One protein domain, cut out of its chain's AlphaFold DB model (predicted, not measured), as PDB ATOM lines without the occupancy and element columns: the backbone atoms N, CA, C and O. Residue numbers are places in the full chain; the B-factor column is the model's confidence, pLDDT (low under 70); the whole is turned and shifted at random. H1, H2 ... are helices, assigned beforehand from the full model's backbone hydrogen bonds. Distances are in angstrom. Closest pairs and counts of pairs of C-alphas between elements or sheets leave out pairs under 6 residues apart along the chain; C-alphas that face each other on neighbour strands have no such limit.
ATOM      1  N   PRO A   2      30.648  -4.437 -17.624       73.88
ATOM      2  CA  PRO A   2      29.907  -4.276 -16.373       73.88
ATOM      3  C   PRO A   2      30.380  -3.021 -15.633       73.88
ATOM      4  O   PRO A   2      31.568  -2.691 -15.659       73.88
ATOM      5  N   ALA A   3      29.451  -2.318 -14.987       86.69
ATOM      6  CA  ALA A   3      29.776  -1.123 -14.217       86.69
ATOM      7  C   ALA A   3      30.691  -1.483 -13.026       86.69
ATOM      8  O   ALA A   3      30.549  -2.575 -12.463       86.69
ATOM      9  N   PRO A   4      31.585  -0.583 -12.576       87.88
ATOM     10  CA  PRO A   4      32.485  -0.837 -11.445       87.88
ATOM     11  C   PRO A   4      31.760  -1.344 -10.186       87.88
ATOM     12  O   PRO A   4      32.251  -2.242  -9.504       87.88
ATOM     13  N   ALA A   5      30.549  -0.837  -9.930       85.81
ATOM     14  CA  ALA A   5      29.698  -1.263  -8.818       85.81
ATOM     15  C   ALA A   5      29.246  -2.734  -8.924       85.81
ATOM     16  O   ALA A   5      29.264  -3.454  -7.929       85.81
ATOM     17  N   GLN A   6      28.912  -3.212 -10.126       88.19
ATOM     18  CA  GLN A   6      28.506  -4.607 -10.354       88.19
ATOM     19  C   GLN A   6      29.686  -5.569 -10.154       88.19
ATOM     20  O   GLN A   6      29.538  -6.647  -9.580       88.19
ATOM     21  N   LEU A   7      30.884  -5.156 -10.579       87.12
ATOM     22  CA  LEU A   7      32.129  -5.896 -10.357       87.12
ATOM     23  C   LEU A   7      32.463  -6.015  -8.863       87.12
ATOM     24  O   LEU A   7      32.903  -7.075  -8.410       87.12
ATOM     25  N   LEU A   8      32.227  -4.947  -8.096       88.94
ATOM     26  CA  LEU A   8      32.403  -4.941  -6.646       88.94
ATOM     27  C   LEU A   8      31.398  -5.874  -5.954       88.94
ATOM     28  O   LEU A   8      31.790  -6.666  -5.100       88.94
ATOM     29  N   GLU A   9      30.126  -5.838  -6.361       91.56
ATOM     30  CA  GLU A   9      29.069  -6.682  -5.795       91.56
ATOM     31  C   GLU A   9      29.352  -8.177  -6.007       91.56
ATOM     32  O   GLU A   9      29.233  -8.972  -5.072       91.56
ATOM     33  N   VAL A  10      29.783  -8.571  -7.210       90.94
ATOM     34  CA  VAL A  10      30.140  -9.968  -7.516       90.94
ATOM     35  C   VAL A  10      31.329 -10.425  -6.674       90.94
ATOM     36  O   VAL A  10      31.284 -11.504  -6.078       90.94
ATOM     37  N   LYS A  11      32.376  -9.594  -6.570       91.94
ATOM     38  CA  LYS A  11      33.541  -9.895  -5.724       91.94
ATOM     39  C   LYS A  11      33.145 -10.034  -4.255       91.94
ATOM     40  O   LYS A  11      33.579 -10.981  -3.602       91.94
ATOM     41  N   PHE A  12      32.297  -9.140  -3.752       90.19
ATOM     42  CA  PHE A  12      31.815  -9.187  -2.376       90.19
ATOM     43  C   PHE A  12      30.985 -10.447  -2.106       90.19
ATOM     44  O   PHE A  12      31.256 -11.155  -1.138       90.19
ATOM     45  N   LYS A  13      30.039 -10.795  -2.991       91.38
ATOM     46  CA  LYS A  13      29.248 -12.032  -2.882       91.38
ATOM     47  C   LYS A  13      30.135 -13.277  -2.849       91.38
ATOM     48  O   LYS A  13      29.944 -14.122  -1.979       91.38
ATOM     49  N   ALA A  14      31.127 -13.365  -3.735       91.00
ATOM     50  CA  ALA A  14      32.066 -14.488  -3.764       91.00
ATOM     51  C   ALA A  14      32.891 -14.590  -2.468       91.00
ATOM     52  O   ALA A  14      33.114 -15.686  -1.947       91.00
ATOM     53  N   LEU A  15      33.313 -13.448  -1.916       89.56
ATOM     54  CA  LEU A  15      34.063 -13.386  -0.663       89.56
ATOM     55  C   LEU A  15      33.197 -13.830   0.523       89.56
ATOM     56  O   LEU A  15      33.626 -14.678   1.306       89.56
ATOM     57  N   VAL A  16      31.955 -13.345   0.606       87.56
ATOM     58  CA  VAL A  16      30.977 -13.772   1.618       87.56
ATOM     59  C   VAL A  16      30.693 -15.267   1.499       87.56
ATOM     60  O   VAL A  16      30.680 -15.966   2.506       87.56
ATOM     61  N   GLU A  17      30.509 -15.801   0.293       90.50
ATOM     62  CA  GLU A  17      30.248 -17.230   0.111       90.50
ATOM     63  C   GLU A  17      31.437 -18.090   0.555       90.50
ATOM     64  O   GLU A  17      31.260 -19.092   1.256       90.50
ATOM     65  N   ARG A  18      32.662 -17.677   0.209       90.25
ATOM     66  CA  ARG A  18      33.889 -18.336   0.669       90.25
ATOM     67  C   ARG A  18      34.007 -18.278   2.189       90.25
ATOM     68  O   ARG A  18      34.325 -19.290   2.810       90.25
ATOM     69  N   PHE A  19      33.694 -17.132   2.790       87.69
ATOM     70  CA  PHE A  19      33.667 -16.965   4.239       87.69
ATOM     71  C   PHE A  19      32.616 -17.869   4.898       87.69
ATOM     72  O   PHE A  19      32.906 -18.534   5.886       87.69
ATOM     73  N   MET A  20      31.423 -18.002   4.320       87.31
ATOM     74  CA  MET A  20      30.365 -18.872   4.845       87.31
ATOM     75  C   MET A  20      30.713 -20.366   4.804       87.31
ATOM     76  O   MET A  20      30.102 -21.148   5.536       87.31
ATOM     77  N   LYS A  21      31.695 -20.764   3.984       90.00
ATOM     78  CA  LYS A  21      32.254 -22.126   3.936       90.00
ATOM     79  C   LYS A  21      33.360 -22.369   4.974       90.00
ATOM     80  O   LYS A  21      33.807 -23.504   5.115       90.00
ATOM     81  N   THR A  22      33.806 -21.345   5.706       91.12
ATOM     82  CA  THR A  22      34.847 -21.498   6.737       91.12
ATOM     83  C   THR A  22      34.340 -22.222   7.991       91.12
ATOM     84  O   THR A  22      33.133 -22.425   8.205       91.12
ATOM     85  N   SER A  23      35.287 -22.630   8.842       93.44
ATOM     86  CA  SER A  23      34.991 -23.306  10.104       93.44
ATOM     87  C   SER A  23      34.062 -22.468  10.990       93.44
ATOM     88  O   SER A  23      33.978 -21.242  10.890       93.44
ATOM     89  N   ILE A  24      33.330 -23.144  11.876       89.94
ATOM     90  CA  ILE A  24      32.443 -22.471  12.836       89.94
ATOM     91  C   ILE A  24      33.249 -21.511  13.720       89.94
ATOM     92  O   ILE A  24      32.777 -20.416  13.993       89.94
ATOM     93  N   LEU A  25      34.483 -21.874  14.083       92.12
ATOM     94  CA  LEU A  25      35.358 -21.053  14.919       92.12
ATOM     95  C   LEU A  25      35.656 -19.683  14.292       92.12
ATOM     96  O   LEU A  25      35.492 -18.670  14.963       92.12
ATOM     97  N   ILE A  26      36.009 -19.634  13.003       92.69
ATOM     98  CA  ILE A  26      36.274 -18.366  12.299       92.69
ATOM     99  C   ILE A  26      35.020 -17.483  12.287       92.69
ATOM    100  O   ILE A  26      35.090 -16.287  12.566       92.69
ATOM    101  N   ARG A  27      33.851 -18.080  12.025       93.12
ATOM    102  CA  ARG A  27      32.568 -17.364  12.053       93.12
ATOM    103  C   ARG A  27      32.222 -16.849  13.449       93.12
ATOM    104  O   ARG A  27      31.724 -15.734  13.562       93.12
ATOM    105  N   THR A  28      32.508 -17.619  14.496       93.19
ATOM    106  CA  THR A  28      32.318 -17.195  15.889       93.19
ATOM    107  C   THR A  28      33.206 -16.007  16.233       93.19
ATOM    108  O   THR A  28      32.698 -15.012  16.736       93.19
ATOM    109  N   VAL A  29      34.505 -16.070  15.923       95.31
ATOM    110  CA  VAL A  29      35.442 -14.965  16.185       95.31
ATOM    111  C   VAL A  29      34.995 -13.696  15.460       95.31
ATOM    112  O   VAL A  29      34.956 -12.628  16.061       95.31
ATOM    113  N   PHE A  30      34.576 -13.815  14.200       94.94
ATOM    114  CA  PHE A  30      34.019 -12.688  13.456       94.94
ATOM    115  C   PHE A  30      32.756 -12.117  14.119       94.94
ATOM    116  O   PHE A  30      32.648 -10.905  14.278       94.94
ATOM    117  N   ALA A  31      31.817 -12.967  14.546       95.38
ATOM    118  CA  ALA A  31      30.607 -12.517  15.233       95.38
ATOM    119  C   ALA A  31      30.928 -11.779  16.544       95.38
ATOM    120  O   ALA A  31      30.313 -10.754  16.833       95.38
ATOM    121  N   LEU A  32      31.908 -12.276  17.305       96.56
ATOM    122  CA  LEU A  32      32.391 -11.640  18.531       96.56
ATOM    123  C   LEU A  32      33.072 -10.295  18.247       96.56
ATOM    124  O   LEU A  32      32.838  -9.332  18.966       96.56
ATOM    125  N   ALA A  33      33.859 -10.187  17.177       96.25
ATOM    126  CA  ALA A  33      34.473  -8.921  16.781       96.25
ATOM    127  C   ALA A  33      33.423  -7.878  16.363       96.25
ATOM    128  O   ALA A  33      33.506  -6.718  16.761       96.25
ATOM    129  N   VAL A  34      32.399  -8.292  15.607       95.19
ATOM    130  CA  VAL A  34      31.285  -7.413  15.220       95.19
ATOM    131  C   VAL A  34      30.526  -6.924  16.451       95.19
ATOM    132  O   VAL A  34      30.224  -5.736  16.539       95.19
ATOM    133  N   ILE A  35      30.232  -7.811  17.411       95.31
ATOM    134  CA  ILE A  35      29.482  -7.411  18.604       95.31
ATOM    135  C   ILE A  35      30.307  -6.535  19.547       95.31
ATOM    136  O   ILE A  35      29.777  -5.567  20.081       95.31
ATOM    137  N   ALA A  36      31.603  -6.821  19.680       95.75
ATOM    138  CA  ALA A  36      32.558  -5.993  20.406       95.75
ATOM    139  C   ALA A  36      32.619  -4.574  19.828       95.75
ATOM    140  O   ALA A  36      32.459  -3.603  20.562       95.75
ATOM    141  N   GLY A  37      32.785  -4.457  18.506       95.06
ATOM    142  CA  GLY A  37      32.815  -3.167  17.821       95.06
ATOM    143  C   GLY A  37      31.501  -2.400  17.966       95.06
ATOM    144  O   GLY A  37      31.518  -1.215  18.279       95.06
ATOM    145  N   LEU A  38      30.359  -3.077  17.806       94.00
ATOM    146  CA  LEU A  38      29.046  -2.457  17.991       94.00
ATOM    147  C   LEU A  38      28.861  -1.934  19.420       94.00
ATOM    148  O   LEU A  38      28.414  -0.805  19.605       94.00
ATOM    149  N   TYR A  39      29.213  -2.743  20.421       93.50
ATOM    150  CA  TYR A  39      29.125  -2.354  21.825       93.50
ATOM    151  C   TYR A  39      30.025  -1.151  22.130       93.50
ATOM    152  O   TYR A  39      29.560  -0.184  22.724       93.50
ATOM    153  N   ALA A  40      31.273  -1.164  21.653       92.69
ATOM    154  CA  ALA A  40      32.205  -0.051  21.824       92.69
ATOM    155  C   ALA A  40      31.688   1.251  21.186       92.69
ATOM    156  O   ALA A  40      31.740   2.304  21.815       92.69
ATOM    157  N   VAL A  41      31.129   1.186  19.971       92.62
ATOM    158  CA  VAL A  41      30.530   2.355  19.301       92.62
ATOM    159  C   VAL A  41      29.377   2.930  20.119       92.62
ATOM    160  O   VAL A  41      29.296   4.144  20.289       92.62
ATOM    161  N   PHE A  42      28.497   2.082  20.652       90.44
ATOM    162  CA  PHE A  42      27.401   2.561  21.488       90.44
ATOM    163  C   PHE A  42      27.880   3.132  22.827       90.44
ATOM    164  O   PHE A  42      27.339   4.146  23.252       90.44
ATOM    165  N   MET A  43      28.897   2.541  23.461       87.50
ATOM    166  CA  MET A  43      29.493   3.098  24.683       87.50
ATOM    167  C   MET A  43      30.078   4.495  24.447       87.50
ATOM    168  O   MET A  43      29.943   5.360  25.304       87.50
ATOM    169  N   LEU A  44      30.671   4.738  23.274       87.81
ATOM    170  CA  LEU A  44      31.183   6.058  22.894       87.81
ATOM    171  C   LEU A  44      30.068   7.057  22.558       87.81
ATOM    172  O   LEU A  44      30.178   8.230  22.894       87.81
ATOM    173  N   ALA A  45      29.013   6.613  21.873       87.00
ATOM    174  CA  ALA A  45      27.938   7.495  21.424       87.00
ATOM    175  C   ALA A  45      26.930   7.838  22.532       87.00
ATOM    176  O   ALA A  45      26.348   8.919  22.527       87.00
ATOM    177  N   ALA A  46      26.677   6.896  23.439       82.31
ATOM    178  CA  ALA A  46      25.624   6.969  24.440       82.31
ATOM    179  C   ALA A  46      26.018   6.135  25.675       82.31
ATOM    180  O   ALA A  46      25.432   5.069  25.920       82.31
ATOM    181  N   PRO A  47      27.018   6.586  26.459       71.56
ATOM    182  CA  PRO A  47      27.469   5.853  27.635       71.56
ATOM    183  C   PRO A  47      26.293   5.620  28.598       71.56
ATOM    184  O   PRO A  47      25.391   6.449  28.723       71.56
ATOM    185  N   PHE A  48      26.264   4.443  29.228       66.75
ATOM    186  CA  PHE A  48      25.297   4.056  30.272       66.75
ATOM    187  C   PHE A  48      23.809   3.994  29.875       66.75
ATOM    188  O   PHE A  48      22.939   3.908  30.742       66.75
ATOM    189  N   HIS A  49      23.473   3.956  28.584       77.50
ATOM    190  CA  HIS A  49      22.075   3.824  28.167       77.50
ATOM    191  C   HIS A  49      21.566   2.384  28.300       77.50
ATOM    192  O   HIS A  49      22.065   1.469  27.646       77.50
ATOM    193  N   CYS A  50      20.478   2.185  29.047       80.38
ATOM    194  CA  CYS A  50      19.844   0.872  29.233       80.38
ATOM    195  C   CYS A  50      19.415   0.206  27.913       80.38
ATOM    196  O   CYS A  50      19.350  -1.019  27.825       80.38
ATOM    197  N   LEU A  51      19.149   1.002  26.871       85.19
ATOM    198  CA  LEU A  51      18.748   0.508  25.555       85.19
ATOM    199  C   LEU A  51      19.850  -0.331  24.878       85.19
ATOM    200  O   LEU A  51      19.534  -1.258  24.125       85.19
ATOM    201  N   ILE A  52      21.127  -0.067  25.191       88.19
ATOM    202  CA  ILE A  52      22.271  -0.837  24.678       88.19
ATOM    203  C   ILE A  52      22.121  -2.326  25.023       88.19
ATOM    204  O   ILE A  52      22.390  -3.194  24.190       88.19
ATOM    205  N   ASN A  53      21.574  -2.604  26.214       87.25
ATOM    206  CA  ASN A  53      21.430  -3.948  26.756       87.25
ATOM    207  C   ASN A  53      20.362  -4.768  26.020       87.25
ATOM    208  O   ASN A  53      20.347  -5.991  26.117       87.25
ATOM    209  N   LEU A  54      19.481  -4.117  25.253       90.62
ATOM    210  CA  LEU A  54      18.463  -4.782  24.440       90.62
ATOM    211  C   LEU A  54      18.876  -4.884  22.968       90.62
ATOM    212  O   LEU A  54      18.701  -5.931  22.340       90.62
ATOM    213  N   ILE A  55      19.431  -3.806  22.406       92.31
ATOM    214  CA  ILE A  55      19.784  -3.747  20.981       92.31
ATOM    215  C   ILE A  55      20.917  -4.720  20.665       92.31
ATOM    216  O   ILE A  55      20.835  -5.468  19.687       92.31
ATOM    217  N   VAL A  56      21.970  -4.734  21.483       93.88
ATOM    218  CA  VAL A  56      23.170  -5.520  21.190       93.88
ATOM    219  C   VAL A  56      22.848  -7.027  21.155       93.88
ATOM    220  O   VAL A  56      23.166  -7.654  20.142       93.88
ATOM    221  N   PRO A  57      22.122  -7.635  22.118       95.00
ATOM    222  CA  PRO A  57      21.732  -9.045  22.023       95.00
ATOM    223  C   PRO A  57      20.869  -9.374  20.800       95.00
ATOM    224  O   PRO A  57      21.063 -10.421  20.175       95.00
ATOM    225  N   LEU A  58      19.942  -8.486  20.420       94.62
ATOM    226  CA  LEU A  58      19.085  -8.674  19.244       94.62
ATOM    227  C   LEU A  58      19.902  -8.706  17.949       94.62
ATOM    228  O   LEU A  58      19.761  -9.631  17.142       94.62
ATOM    229  N   VAL A  59      20.795  -7.727  17.770       95.69
ATOM    230  CA  VAL A  59      21.707  -7.688  16.622       95.69
ATOM    231  C   VAL A  59      22.608  -8.919  16.629       95.69
ATOM    232  O   VAL A  59      22.808  -9.534  15.579       95.69
ATOM    233  N   PHE A  60      23.081  -9.348  17.803       96.44
ATOM    234  CA  PHE A  60      23.960 -10.505  17.914       96.44
ATOM    235  C   PHE A  60      23.299 -11.793  17.414       96.44
ATOM    236  O   PHE A  60      23.890 -12.522  16.615       96.44
ATOM    237  N   ILE A  61      22.044 -12.048  17.796       95.88
ATOM    238  CA  ILE A  61      21.274 -13.195  17.286       95.88
ATOM    239  C   ILE A  61      21.115 -13.110  15.766       95.88
ATOM    240  O   ILE A  61      21.310 -14.110  15.068       95.88
ATOM    241  N   GLY A  62      20.804 -11.921  15.240       95.12
ATOM    242  CA  GLY A  62      20.692 -11.683  13.800       95.12
ATOM    243  C   GLY A  62      21.981 -12.025  13.046       95.12
ATOM    244  O   GLY A  62      21.938 -12.737  12.035       95.12
ATOM    245  N   VAL A  63      23.131 -11.591  13.570       95.88
ATOM    246  CA  VAL A  63      24.461 -11.910  13.028       95.88
ATOM    247  C   VAL A  63      24.702 -13.420  13.058       95.88
ATOM    248  O   VAL A  63      25.006 -14.011  12.020       95.88
ATOM    249  N   LEU A  64      24.497 -14.083  14.199       95.62
ATOM    250  CA  LEU A  64      24.723 -15.527  14.334       95.62
ATOM    251  C   LEU A  64      23.842 -16.348  13.378       95.62
ATOM    252  O   LEU A  64      24.314 -17.310  12.762       95.62
ATOM    253  N   TRP A  65      22.590 -15.939  13.160       93.94
ATOM    254  CA  TRP A  65      21.726 -16.577  12.165       93.94
ATOM    255  C   TRP A  65      22.163 -16.351  10.729       93.94
ATOM    256  O   TRP A  65      22.123 -17.304   9.944       93.94
ATOM    257  N   LYS A  66      22.597 -15.138  10.373       94.00
ATOM    258  CA  LYS A  66      23.173 -14.873   9.046       94.00
ATOM    259  C   LYS A  66      24.406 -15.741   8.799       94.00
ATOM    260  O   LYS A  66      24.570 -16.251   7.695       94.00
ATOM    261  N   LEU A  67      25.178 -16.023   9.847       93.12
ATOM    262  CA  LEU A  67      26.324 -16.937   9.829       93.12
ATOM    263  C   LEU A  67      25.949 -18.431   9.869       93.12
ATOM    264  O   LEU A  67      26.835 -19.289   9.925       93.12
ATOM    265  N   LYS A  68      24.652 -18.763   9.781       92.69
ATOM    266  CA  LYS A  68      24.098 -20.129   9.839       92.69
ATOM    267  C   LYS A  68      24.432 -20.876  11.138       92.69
ATOM    268  O   LYS A  68      24.425 -22.105  11.166       92.69
ATOM    269  N   ILE A  69      24.680 -20.156  12.230       92.56
ATOM    270  CA  ILE A  69      24.840 -20.733  13.565       92.56
ATOM    271  C   ILE A  69      23.451 -20.773  14.205       92.56
ATOM    272  O   ILE A  69      22.924 -19.761  14.652       92.56
ATOM    273  N   GLN A  70      22.805 -21.940  14.173       91.19
ATOM    274  CA  GLN A  70      21.403 -22.088  14.604       91.19
ATOM    275  C   GLN A  70      21.204 -23.099  15.735       91.19
ATOM    276  O   GLN A  70      20.105 -23.224  16.274       91.19
ATOM    277  N   SER A  71      22.254 -23.835  16.093       93.31
ATOM    278  CA  SER A  71      22.208 -24.765  17.214       93.31
ATOM    279  C   SER A  71      22.155 -23.981  18.522       93.31
ATOM    280  O   SER A  71      23.050 -23.189  18.796       93.31
ATOM    281  N   ILE A  72      21.137 -24.237  19.346       93.62
ATOM    282  CA  ILE A  72      20.924 -23.567  20.641       93.62
ATOM    283  C   ILE A  72      22.168 -23.655  21.520       93.62
ATOM    284  O   ILE A  72      22.583 -22.657  22.091       93.62
ATOM    285  N   LYS A  73      22.783 -24.843  21.600       94.56
ATOM    286  CA  LYS A  73      23.982 -25.071  22.416       94.56
ATOM    287  C   LYS A  73      25.113 -24.131  21.995       94.56
ATOM    288  O   LYS A  73      25.725 -23.494  22.838       94.56
ATOM    289  N   HIS A  74      25.334 -23.999  20.687       94.31
ATOM    290  CA  HIS A  74      26.344 -23.093  20.146       94.31
ATOM    291  C   HIS A  74      25.963 -21.630  20.373       94.31
ATOM    292  O   HIS A  74      26.819 -20.849  20.763       94.31
ATOM    293  N   LEU A  75      24.692 -21.266  20.175       95.94
ATOM    294  CA  LEU A  75      24.212 -19.907  20.428       95.94
ATOM    295  C   LEU A  75      24.464 -19.494  21.879       95.94
ATOM    296  O   LEU A  75      25.047 -18.444  22.092       95.94
ATOM    297  N   LEU A  76      24.101 -20.326  22.860       96.94
ATOM    298  CA  LEU A  76      24.313 -20.027  24.280       96.94
ATOM    299  C   LEU A  76      25.802 -19.923  24.637       96.94
ATOM    300  O   LEU A  76      26.195 -18.963  25.289       96.94
ATOM    301  N   ILE A  77      26.647 -20.847  24.163       97.00
ATOM    302  CA  ILE A  77      28.098 -20.783  24.411       97.00
ATOM    303  C   ILE A  77      28.700 -19.508  23.808       97.00
ATOM    304  O   ILE A  77      29.466 -18.811  24.466       97.00
ATOM    305  N   ILE A  78      28.340 -19.173  22.568       97.00
ATOM    306  CA  ILE A  78      28.835 -17.965  21.899       97.00
ATOM    307  C   ILE A  78      28.282 -16.702  22.572       97.00
ATOM    308  O   ILE A  78      29.007 -15.721  22.698       97.00
ATOM    309  N   GLY A  79      27.038 -16.742  23.052       97.06
ATOM    310  CA  GLY A  79      26.431 -15.705  23.883       97.06
ATOM    311  C   GLY A  79      27.243 -15.430  25.144       97.06
ATOM    312  O   GLY A  79      27.554 -14.279  25.432       97.06
ATOM    313  N   LEU A  80      27.641 -16.489  25.854       97.50
ATOM    314  CA  LEU A  80      28.470 -16.392  27.054       97.50
ATOM    315  C   LEU A  80      29.857 -15.814  26.739       97.50
ATOM    316  O   LEU A  80      30.323 -14.922  27.438       97.50
ATOM    317  N   LEU A  81      30.500 -16.270  25.660       97.56
ATOM    318  CA  LEU A  81      31.776 -15.700  25.210       97.56
ATOM    319  C   LEU A  81      31.634 -14.216  24.839       97.56
ATOM    320  O   LEU A  81      32.487 -13.414  25.199       97.56
ATOM    321  N   GLY A  82      30.545 -13.845  24.162       96.75
ATOM    322  CA  GLY A  82      30.232 -12.453  23.840       96.75
ATOM    323  C   GLY A  82      30.064 -11.595  25.086       96.75
ATOM    324  O   GLY A  82      30.609 -10.498  25.148       96.75
ATOM    325  N   ALA A  83      29.388 -12.120  26.106       96.94
ATOM    326  CA  ALA A  83      29.253 -11.453  27.391       96.94
ATOM    327  C   ALA A  83      30.603 -11.231  28.083       96.94
ATOM    328  O   ALA A  83      30.844 -10.134  28.565       96.94
ATOM    329  N   LEU A  84      31.508 -12.215  28.066       97.12
ATOM    330  CA  LEU A  84      32.860 -12.056  28.618       97.12
ATOM    331  C   LEU A  84      33.693 -11.014  27.857       97.12
ATOM    332  O   LEU A  84      34.441 -10.256  28.469       97.12
ATOM    333  N   VAL A  85      33.551 -10.943  26.531       96.81
ATOM    334  CA  VAL A  85      34.190  -9.888  25.727       96.81
ATOM    335  C   VAL A  85      33.646  -8.514  26.118       96.81
ATOM    336  O   VAL A  85      34.419  -7.584  26.335       96.81
ATOM    337  N   ILE A  86      32.325  -8.393  26.265       94.75
ATOM    338  CA  ILE A  86      31.668  -7.156  26.703       94.75
ATOM    339  C   ILE A  86      32.116  -6.759  28.111       94.75
ATOM    340  O   ILE A  86      32.389  -5.584  28.331       94.75
ATOM    341  N   THR A  87      32.267  -7.712  29.033       95.56
ATOM    342  CA  THR A  87      32.823  -7.464  30.370       95.56
ATOM    343  C   THR A  87      34.179  -6.770  30.291       95.56
ATOM    344  O   THR A  87      34.382  -5.754  30.949       95.56
ATOM    345  N   GLY A  88      35.097  -7.294  29.471       95.62
ATOM    346  CA  GLY A  88      36.424  -6.702  29.299       95.62
ATOM    347  C   GLY A  88      36.374  -5.296  28.698       95.62
ATOM    348  O   GLY A  88      37.066  -4.406  29.177       95.62
ATOM    349  N   LEU A  89      35.520  -5.081  27.691       95.00
ATOM    350  CA  LEU A  89      35.342  -3.767  27.059       95.00
ATOM    351  C   LEU A  89      34.731  -2.740  28.008       95.00
ATOM    352  O   LEU A  89      35.179  -1.599  28.039       95.00
ATOM    353  N   TYR A  90      33.718  -3.136  28.779       93.75
ATOM    354  CA  TYR A  90      33.113  -2.275  29.787       93.75
ATOM    355  C   TYR A  90      34.142  -1.889  30.848       93.75
ATOM    356  O   TYR A  90      34.275  -0.711  31.166       93.75
ATOM    357  N   ALA A  91      34.898  -2.866  31.360       94.50
ATOM    358  CA  ALA A  91      35.922  -2.616  32.364       94.50
ATOM    359  C   ALA A  91      37.033  -1.691  31.840       94.50
ATOM    360  O   ALA A  91      37.403  -0.760  32.548       94.50
ATOM    361  N   ASP A  92      37.523  -1.881  30.608       95.19
ATOM    362  CA  ASP A  92      38.508  -0.981  29.978       95.19
ATOM    363  C   ASP A  92      37.942   0.434  29.799       95.19
ATOM    364  O   ASP A  92      38.579   1.401  30.214       95.19
ATOM    365  N   PHE A  93      36.722   0.565  29.266       93.06
ATOM    366  CA  PHE A  93      36.081   1.866  29.075       93.06
ATOM    367  C   PHE A  93      35.893   2.612  30.400       93.06
ATOM    368  O   PHE A  93      36.297   3.767  30.518       93.06
ATOM    369  N   ALA A  94      35.326   1.946  31.410       90.81
ATOM    370  CA  ALA A  94      35.132   2.525  32.734       90.81
ATOM    371  C   ALA A  94      36.476   2.895  33.380       90.81
ATOM    372  O   ALA A  94      36.613   3.971  33.946       90.81
ATOM    373  N   THR A  95      37.500   2.053  33.230       94.12
ATOM    374  CA  THR A  95      38.847   2.347  33.744       94.12
ATOM    375  C   THR A  95      39.425   3.611  33.126       94.12
ATOM    376  O   THR A  95      39.929   4.467  33.844       94.12
ATOM    377  N   ARG A  96      39.328   3.758  31.801       92.94
ATOM    378  CA  ARG A  96      39.798   4.961  31.101       92.94
ATOM    379  C   ARG A  96      39.030   6.206  31.522       92.94
ATOM    380  O   ARG A  96      39.646   7.253  31.642       92.94
ATOM    381  N   TYR A  97      37.727   6.079  31.765       90.19
ATOM    382  CA  TYR A  97      36.920   7.165  32.313       90.19
ATOM    383  C   TYR A  97      37.458   7.625  33.678       90.19
ATOM    384  O   TYR A  97      37.697   8.812  33.860       90.19
ATOM    385  N   TYR A  98      37.748   6.696  34.597       90.06
ATOM    386  CA  TYR A  98      38.271   7.044  35.926       90.06
ATOM    387  C   TYR A  98      39.733   7.514  35.939       90.06
ATOM    388  O   TYR A  98      40.155   8.170  36.885       90.06
ATOM    389  N   LEU A  99      40.511   7.192  34.905       91.75
ATOM    390  CA  LEU A  99      41.868   7.718  34.718       91.75
ATOM    391  C   LEU A  99      41.894   9.120  34.086       91.75
ATOM    392  O   LEU A  99      42.968   9.710  33.998       91.75
ATOM    393  N   ASP A 100      40.743   9.620  33.631       91.06
ATOM    394  CA  ASP A 100      40.559  10.938  33.007       91.06
ATOM    395  C   ASP A 100      39.345  11.677  33.615       91.06
ATOM    396  O   ASP A 100      38.606  12.403  32.940       91.06
ATOM    397  N   LEU A 101      39.120  11.472  34.918       88.25
ATOM    398  CA  LEU A 101      38.237  12.299  35.732       88.25
ATOM    399  C   LEU A 101      38.625  13.785  35.616       88.25
ATOM    400  O   LEU A 101      39.775  14.157  35.879       88.25
ATOM    401  N   ALA A 234      45.815  -1.065  36.304       95.06
ATOM    402  CA  ALA A 234      45.537  -2.456  36.652       95.06
ATOM    403  C   ALA A 234      44.629  -2.559  37.887       95.06
ATOM    404  O   ALA A 234      43.700  -3.371  37.906       95.06
ATOM    405  N   THR A 235      44.860  -1.702  38.879       92.88
ATOM    406  CA  THR A 235      44.052  -1.611  40.096       92.88
ATOM    407  C   THR A 235      42.623  -1.180  39.780       92.88
ATOM    408  O   THR A 235      41.679  -1.867  40.179       92.88
ATOM    409  N   ILE A 236      42.442  -0.101  39.010       93.25
ATOM    410  CA  ILE A 236      41.103   0.360  38.614       93.25
ATOM    411  C   ILE A 236      40.400  -0.696  37.752       93.25
ATOM    412  O   ILE A 236      39.242  -1.030  38.008       93.25
ATOM    413  N   PHE A 237      41.096  -1.286  36.779       94.75
ATOM    414  CA  PHE A 237      40.540  -2.338  35.931       94.75
ATOM    415  C   PHE A 237      40.061  -3.535  36.752       94.75
ATOM    416  O   PHE A 237      38.946  -4.013  36.548       94.75
ATOM    417  N   GLY A 238      40.858  -3.984  37.726       93.31
ATOM    418  CA  GLY A 238      40.478  -5.057  38.643       93.31
ATOM    419  C   GLY A 238      39.196  -4.749  39.421       93.31
ATOM    420  O   GLY A 238      38.359  -5.636  39.595       93.31
ATOM    421  N   ILE A 239      39.000  -3.489  39.818       90.88
ATOM    422  CA  ILE A 239      37.772  -3.023  40.474       90.88
ATOM    423  C   ILE A 239      36.584  -2.986  39.502       90.88
ATOM    424  O   ILE A 239      35.464  -3.306  39.895       90.88
ATOM    425  N   MET A 240      36.812  -2.635  38.236       92.44
ATOM    426  CA  MET A 240      35.759  -2.527  37.222       92.44
ATOM    427  C   MET A 240      35.310  -3.876  36.649       92.44
ATOM    428  O   MET A 240      34.205  -3.977  36.114       92.44
ATOM    429  N   VAL A 241      36.108  -4.940  36.782       94.19
ATOM    430  CA  VAL A 241      35.758  -6.281  36.279       94.19
ATOM    431  C   VAL A 241      34.449  -6.821  36.875       94.19
ATOM    432  O   VAL A 241      33.616  -7.266  36.087       94.19
ATOM    433  N   PRO A 242      34.192  -6.788  38.199       92.62
ATOM    434  CA  PRO A 242      32.895  -7.169  38.766       92.62
ATOM    435  C   PRO A 242      31.700  -6.417  38.162       92.62
ATOM    436  O   PRO A 242      30.692  -7.044  37.829       92.62
ATOM    437  N   PHE A 243      31.822  -5.105  37.944       89.69
ATOM    438  CA  PHE A 243      30.786  -4.306  37.278       89.69
ATOM    439  C   PHE A 243      30.612  -4.722  35.815       89.69
ATOM    440  O   PHE A 243      29.488  -4.900  35.345       89.69
ATOM    441  N   GLY A 244      31.719  -4.968  35.112       92.69
ATOM    442  CA  GLY A 244      31.708  -5.524  33.765       92.69
ATOM    443  C   GLY A 244      31.056  -6.905  33.708       92.69
ATOM    444  O   GLY A 244      30.287  -7.169  32.791       92.69
ATOM    445  N   LEU A 245      31.286  -7.774  34.699       94.19
ATOM    446  CA  LEU A 245      30.646  -9.089  34.803       94.19
ATOM    447  C   LEU A 245      29.148  -8.947  35.030       94.19
ATOM    448  O   LEU A 245      28.377  -9.660  34.394       94.19
ATOM    449  N   TYR A 246      28.725  -8.018  35.886       91.75
ATOM    450  CA  TYR A 246      27.313  -7.701  36.051       91.75
ATOM    451  C   TYR A 246      26.698  -7.216  34.727       91.75
ATOM    452  O   TYR A 246      25.700  -7.768  34.264       91.75
ATOM    453  N   ALA A 247      27.337  -6.266  34.039       90.00
ATOM    454  CA  ALA A 247      26.869  -5.762  32.751       90.00
ATOM    455  C   ALA A 247      26.818  -6.857  31.661       90.00
ATOM    456  O   ALA A 247      25.801  -7.032  30.988       90.00
ATOM    457  N   GLY A 248      27.883  -7.639  31.502       93.56
ATOM    458  CA  GLY A 248      27.981  -8.693  30.496       93.56
ATOM    459  C   GLY A 248      27.093  -9.905  30.800       93.56
ATOM    460  O   GLY A 248      26.357 -10.379  29.934       93.56
ATOM    461  N   LEU A 249      27.129 -10.436  32.020       94.38
ATOM    462  CA  LEU A 249      26.408 -11.665  32.361       94.38
ATOM    463  C   LEU A 249      24.951 -11.400  32.737       94.38
ATOM    464  O   LEU A 249      24.061 -12.090  32.242       94.38
ATOM    465  N   VAL A 250      24.692 -10.418  33.598       91.06
ATOM    466  CA  VAL A 250      23.335 -10.184  34.108       91.06
ATOM    467  C   VAL A 250      22.513  -9.408  33.088       91.06
ATOM    468  O   VAL A 250      21.439  -9.864  32.705       91.06
ATOM    469  N   ASN A 251      23.028  -8.286  32.581       90.19
ATOM    470  CA  ASN A 251      22.237  -7.448  31.675       90.19
ATOM    471  C   ASN A 251      22.214  -7.983  30.240       90.19
ATOM    472  O   ASN A 251      21.178  -7.921  29.583       90.19
ATOM    473  N   MET A 252      23.323  -8.535  29.746       92.00
ATOM    474  CA  MET A 252      23.443  -8.920  28.336       92.00
ATOM    475  C   MET A 252      23.181 -10.408  28.082       92.00
ATOM    476  O   MET A 252      22.351 -10.760  27.235       92.00
ATOM    477  N   TYR A 253      23.862 -11.306  28.799       96.56
ATOM    478  CA  TYR A 253      23.749 -12.743  28.545       96.56
ATOM    479  C   TYR A 253      22.365 -13.301  28.886       96.56
ATOM    480  O   TYR A 253      21.834 -14.088  28.104       96.56
ATOM    481  N   ILE A 254      21.753 -12.885  29.999       96.00
ATOM    482  CA  ILE A 254      20.403 -13.347  30.363       96.00
ATOM    483  C   ILE A 254      19.391 -12.944  29.287       96.00
ATOM    484  O   ILE A 254      18.633 -13.794  28.815       96.00
ATOM    485  N   VAL A 255      19.418 -11.686  28.837       95.06
ATOM    486  CA  VAL A 255      18.537 -11.200  27.762       95.06
ATOM    487  C   VAL A 255      18.765 -12.000  26.481       95.06
ATOM    488  O   VAL A 255      17.814 -12.510  25.885       95.06
ATOM    489  N   PHE A 256      20.024 -12.196  26.083       96.69
ATOM    490  CA  PHE A 256      20.372 -13.022  24.928       96.69
ATOM    491  C   PHE A 256      19.851 -14.464  25.059       96.69
ATOM    492  O   PHE A 256      19.255 -15.002  24.123       96.69
ATOM    493  N   ALA A 257      20.042 -15.097  26.217       97.12
ATOM    494  CA  ALA A 257      19.612 -16.467  26.474       97.12
ATOM    495  C   ALA A 257      18.085 -16.597  26.414       97.12
ATOM    496  O   ALA A 257      17.583 -17.524  25.772       97.12
ATOM    497  N   ILE A 258      17.346 -15.646  26.996       96.50
ATOM    498  CA  ILE A 258      15.882 -15.581  26.900       96.50
ATOM    499  C   ILE A 258      15.457 -15.495  25.433       96.50
ATOM    500  O   ILE A 258      14.628 -16.290  24.996       96.50
ATOM    501  N   LEU A 259      16.061 -14.606  24.641       95.44
ATOM    502  CA  LEU A 259      15.743 -14.467  23.216       95.44
ATOM    503  C   LEU A 259      16.018 -15.761  22.429       95.44
ATOM    504  O   LEU A 259      15.192 -16.189  21.619       95.44
ATOM    505  N   VAL A 260      17.145 -16.432  22.687       96.06
ATOM    506  CA  VAL A 260      17.469 -17.728  22.066       96.06
ATOM    507  C   VAL A 260      16.434 -18.791  22.438       96.06
ATOM    508  O   VAL A 260      15.964 -19.523  21.558       96.06
ATOM    509  N   LEU A 261      16.051 -18.870  23.715       96.19
ATOM    510  CA  LEU A 261      15.039 -19.808  24.197       96.19
ATOM    511  C   LEU A 261      13.661 -19.507  23.605       96.19
ATOM    512  O   LEU A 261      12.988 -20.438  23.168       96.19
ATOM    513  N   MET A 262      13.272 -18.234  23.502       95.31
ATOM    514  CA  MET A 262      12.023 -17.814  22.865       95.31
ATOM    515  C   MET A 262      11.972 -18.246  21.403       95.31
ATOM    516  O   MET A 262      10.985 -18.847  20.975       95.31
ATOM    517  N   VAL A 263      13.035 -18.017  20.624       92.88
ATOM    518  CA  VAL A 263      13.034 -18.453  19.221       92.88
ATOM    519  C   VAL A 263      13.021 -19.972  19.113       92.88
ATOM    520  O   VAL A 263      12.316 -20.534  18.268       92.88
ATOM    521  N   TRP A 264      13.787 -20.663  19.953       93.69
ATOM    522  CA  TRP A 264      13.742 -22.115  19.971       93.69
ATOM    523  C   TRP A 264      12.336 -22.629  20.284       93.69
ATOM    524  O   TRP A 264      11.835 -23.504  19.574       93.69
ATOM    525  N   TRP A 265      11.682 -22.056  21.293       94.00
ATOM    526  CA  TRP A 265      10.337 -22.430  21.698       94.00
ATOM    527  C   TRP A 265       9.322 -22.141  20.591       94.00
ATOM    528  O   TRP A 265       8.520 -23.013  20.272       94.00
ATOM    529  N   LEU A 266       9.424 -21.001  19.899       93.19
ATOM    530  CA  LEU A 266       8.596 -20.678  18.731       93.19
ATOM    531  C   LEU A 266       8.775 -21.685  17.587       93.19
ATOM    532  O   LEU A 266       7.788 -22.134  16.995       93.19
ATOM    533  N   LYS A 267      10.016 -22.087  17.283       90.19
ATOM    534  CA  LYS A 267      10.294 -23.133  16.284       90.19
ATOM    535  C   LYS A 267       9.708 -24.477  16.713       90.19
ATOM    536  O   LYS A 267       9.078 -25.154  15.903       90.19
ATOM    537  N   LYS A 268       9.879 -24.846  17.986       91.75
ATOM    538  CA  LYS A 268       9.365 -26.096  18.551       91.75
ATOM    539  C   LYS A 268       7.833 -26.129  18.541       91.75
ATOM    540  O   LYS A 268       7.258 -27.106  18.080       91.75
ATOM    541  N   ALA A 269       7.177 -25.054  18.973       91.50
ATOM    542  CA  ALA A 269       5.724 -24.914  18.982       91.50
ATOM    543  C   ALA A 269       5.135 -24.910  17.565       91.50
ATOM    544  O   ALA A 269       4.069 -25.475  17.329       91.50
ATOM    545  N   ARG A 270       5.826 -24.303  16.588       92.12
ATOM    546  CA  ARG A 270       5.432 -24.409  15.177       92.12
ATOM    547  C   ARG A 270       5.529 -25.851  14.687       92.12
ATOM    548  O   ARG A 270       4.584 -26.321  14.068       92.12
ATOM    549  N   LYS A 271       6.620 -26.555  15.000       92.19
ATOM    550  CA  LYS A 271       6.787 -27.960  14.614       92.19
ATOM    551  C   LYS A 271       5.698 -28.853  15.215       92.19
ATOM    552  O   LYS A 271       5.062 -29.579  14.473       92.19
ATOM    553  N   MET A 272       5.411 -28.726  16.514       89.81
ATOM    554  CA  MET A 272       4.338 -29.500  17.155       89.81
ATOM    555  C   MET A 272       2.967 -29.260  16.514       89.81
ATOM    556  O   MET A 272       2.206 -30.207  16.356       89.81
ATOM    557  N   ARG A 273       2.657 -28.015  16.124       90.62
ATOM    558  CA  ARG A 273       1.407 -27.700  15.417       90.62
ATOM    559  C   ARG A 273       1.332 -28.380  14.051       90.62
ATOM    560  O   ARG A 273       0.302 -28.972  13.749       90.62
ATOM    561  N   MET A 274       2.410 -28.334  13.268       91.00
ATOM    562  CA  MET A 274       2.475 -29.038  11.981       91.00
ATOM    563  C   MET A 274       2.329 -30.551  12.175       91.00
ATOM    564  O   MET A 274       1.444 -31.147  11.583       91.00
ATOM    565  N   ASP A 275       3.087 -31.141  13.105       93.38
ATOM    566  CA  ASP A 275       3.020 -32.576  13.398       93.38
ATOM    567  C   ASP A 275       1.607 -33.000  13.866       93.38
ATOM    568  O   ASP A 275       1.143 -34.090  13.539       93.38
ATOM    569  N   SER A 276       0.901 -32.154  14.633       91.94
ATOM    570  CA  SER A 276      -0.486 -32.418  15.053       91.94
ATOM    571  C   SER A 276      -1.490 -32.323  13.902       91.94
ATOM    572  O   SER A 276      -2.420 -33.122  13.839       91.94
ATOM    573  N   TYR A 277      -1.285 -31.376  12.984       93.00
ATOM    574  CA  TYR A 277      -2.113 -31.218  11.796       93.00
ATOM    575  C   TYR A 277      -1.928 -32.402  10.844       93.00
ATOM    576  O   TYR A 277      -2.913 -33.012  10.439       93.00
ATOM    577  N   ASP A 278      -0.681 -32.788  10.571       93.75
ATOM    578  CA  ASP A 278      -0.353 -33.920   9.701       93.75
ATOM    579  C   ASP A 278      -0.931 -35.231  10.257       93.75
ATOM    580  O   ASP A 278      -1.539 -36.005   9.519       93.75
ATOM    581  N   LYS A 279      -0.834 -35.452  11.578       93.69
ATOM    582  CA  LYS A 279      -1.486 -36.594  12.240       93.69
ATOM    583  C   LYS A 279      -3.000 -36.587  12.031       93.69
ATOM    584  O   LYS A 279      -3.533 -37.593  11.572       93.69
ATOM    585  N   ALA A 280      -3.668 -35.461  12.276       91.62
ATOM    586  CA  ALA A 280      -5.115 -35.347  12.092       91.62
ATOM    587  C   ALA A 280      -5.550 -35.574  10.630       91.62
ATOM    588  O   ALA A 280      -6.588 -36.186  10.385       91.62
ATOM    589  N   VAL A 281      -4.762 -35.117   9.649       92.44
ATOM    590  CA  VAL A 281      -5.019 -35.388   8.225       92.44
ATOM    591  C   VAL A 281      -4.873 -36.880   7.929       92.44
ATOM    592  O   VAL A 281      -5.791 -37.475   7.369       92.44
ATOM    593  N   THR A 282      -3.784 -37.513   8.372       92.44
ATOM    594  CA  THR A 282      -3.581 -38.955   8.144       92.44
ATOM    595  C   THR A 282      -4.623 -39.835   8.841       92.44
ATOM    596  O   THR A 282      -4.960 -40.899   8.328       92.44
ATOM    597  N   GLU A 283      -5.150 -39.425   9.998       91.38
ATOM    598  CA  GLU A 283      -6.253 -40.122  10.673       91.38
ATOM    599  C   GLU A 283      -7.550 -40.020   9.865       91.38
ATOM    600  O   GLU A 283      -8.174 -41.045   9.602       91.38
ATOM    601  N   ARG A 284      -7.893 -38.830   9.353       88.12
ATOM    602  CA  ARG A 284      -9.060 -38.642   8.470       88.12
ATOM    603  C   ARG A 284      -8.955 -39.439   7.172       88.12
ATOM    604  O   ARG A 284      -9.944 -40.010   6.722       88.12
ATOM    605  N   GLU A 285      -7.770 -39.502   6.568       87.88
ATOM    606  CA  GLU A 285      -7.535 -40.322   5.373       87.88
ATOM    607  C   GLU A 285      -7.708 -41.819   5.667       87.88
ATOM    608  O   GLU A 285      -8.295 -42.542   4.862       87.88
ATOM    609  N   LYS A 286      -7.252 -42.294   6.836       87.00
ATOM    610  CA  LYS A 286      -7.457 -43.684   7.276       87.00
ATOM    611  C   LYS A 286      -8.923 -43.989   7.566       87.00
ATOM    612  O   LYS A 286      -9.383 -45.058   7.177       87.00
ATOM    613  N   GLU A 287      -9.653 -43.076   8.200       83.31
ATOM    614  CA  GLU A 287     -11.097 -43.208   8.423       83.31
ATOM    615  C   GLU A 287     -11.846 -43.283   7.086       83.31
ATOM    616  O   GLU A 287     -12.618 -44.211   6.869       83.31
ATOM    617  N   GLN A 288     -11.547 -42.398   6.130       74.88
ATOM    618  CA  GLN A 288     -12.147 -42.441   4.789       74.88
ATOM    619  C   GLN A 288     -11.769 -43.704   3.996       74.88
ATOM    620  O   GLN A 288     -12.590 -44.237   3.245       74.88
ATOM    621  N   ALA A 289     -10.545 -44.211   4.155       72.62
ATOM    622  CA  ALA A 289     -10.116 -45.468   3.543       72.62
ATOM    623  C   ALA A 289     -10.750 -46.705   4.212       72.62
ATOM    624  O   ALA A 289     -10.975 -47.709   3.536       72.62
ATOM    625  N   GLY A 290     -11.054 -46.631   5.513       61.12
ATOM    626  CA  GLY A 290     -11.780 -47.657   6.266       61.12
ATOM    627  C   GLY A 290     -13.264 -47.712   5.901       61.12
ATOM    628  O   GLY A 290     -13.787 -48.795   5.654       61.12
ATOM    629  N   VAL A 291     -13.913 -46.555   5.743       56.12
ATOM    630  CA  VAL A 291     -15.331 -46.454   5.346       56.12
ATOM    631  C   VAL A 291     -15.580 -47.078   3.964       56.12
ATOM    632  O   VAL A 291     -16.576 -47.770   3.771       56.12
ATOM    633  N   LYS A 292     -14.631 -46.977   3.022       52.03
ATOM    634  CA  LYS A 292     -14.754 -47.612   1.694       52.03
ATOM    635  C   LYS A 292     -14.706 -49.148   1.685       52.03
ATOM    636  O   LYS A 292     -14.981 -49.731   0.639       52.03
ATOM    637  N   LYS A 293     -14.344 -49.824   2.786       49.12
ATOM    638  CA  LYS A 293     -14.330 -51.303   2.844       49.12
ATOM    639  C   LYS A 293     -15.588 -51.923   3.451       49.12
ATOM    640  O   LYS A 293     -15.877 -53.070   3.117       49.12
ATOM    641  N   ASP A 294     -16.356 -51.176   4.242       49.09
ATOM    642  CA  ASP A 294     -17.539 -51.706   4.938       49.09
ATOM    643  C   ASP A 294     -18.881 -51.325   4.274       49.09
ATOM    644  O   ASP A 294     -19.915 -51.926   4.570       49.09
ATOM    645  N   GLU A 295     -18.884 -50.435   3.276       48.03
ATOM    646  CA  GLU A 295     -20.088 -50.070   2.500       48.03
ATOM    647  C   GLU A 295     -20.558 -51.130   1.476       48.03
ATOM    648  O   GLU A 295     -21.490 -50.890   0.713       48.03
ATOM    649  N   ALA A 296     -19.998 -52.347   1.478       46.19
ATOM    650  CA  ALA A 296     -20.531 -53.457   0.674       46.19
ATOM    651  C   ALA A 296     -21.657 -54.257   1.369       46.19
ATOM    652  O   ALA A 296     -22.229 -55.155   0.750       46.19
ATOM    653  N   LYS A 297     -22.007 -53.966   2.633       46.78
ATOM    654  CA  LYS A 297     -23.143 -54.609   3.324       46.78
ATOM    655  C   LYS A 297     -23.830 -53.662   4.311       46.78
ATOM    656  O   LYS A 297     -23.725 -53.840   5.520       46.78
TER     657      LYS A 297
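This is residues 2 to 101 and 234 to 297 of the 337 residues of the protein "zinc_ribbon_2 domain-containing protein" of Euryarchaeota archaeon RBG_13_57_23 (UniProt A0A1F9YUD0). A small body of H2, H3, H4 and the first part of H5 has two arms: residues 4 to 15 of H1 stick out, and H5 runs along H4, then sticks out with residues 265 to 294, making the length. H2, H3 and H4 form an up-and-down bundle, each running against the one before. The printed part has 164 residues, 142 of them in five named helices, H1 to H5 in that order along the chain, with no named strand; its class is all helix, and the whole is extended, with a radius of gyration of the C-alphas of 24.6 A and spans of 96 by 50 by 27 A.

H1, residues 4 to 20, touches no helix. H2, residues 24 to 45, and H3, residues 52 to 66, touch as a hairpin; closest C-alphas Ile 35 and Phe 60, 6.4 A. H4, residues 72 to 98, touches H5, residues 234 to 294, opposite ways; closest C-alphas Thr 87 and Gly 244, 4.1 A. O i to N i+4 pairs are within hydrogen-bond range throughout H1, H2 and H4, 10 of 11 in H3, 49 of 57 in H5.

H5, 86.1 A long, ends at C-alpha 294 (-17.539, -51.706, 4.938).

Residues 102 to 233 are cut out, a 16.5 A gap between C-alphas 101 and 234. pLDDT is under 70 at 48 and 290 to 297.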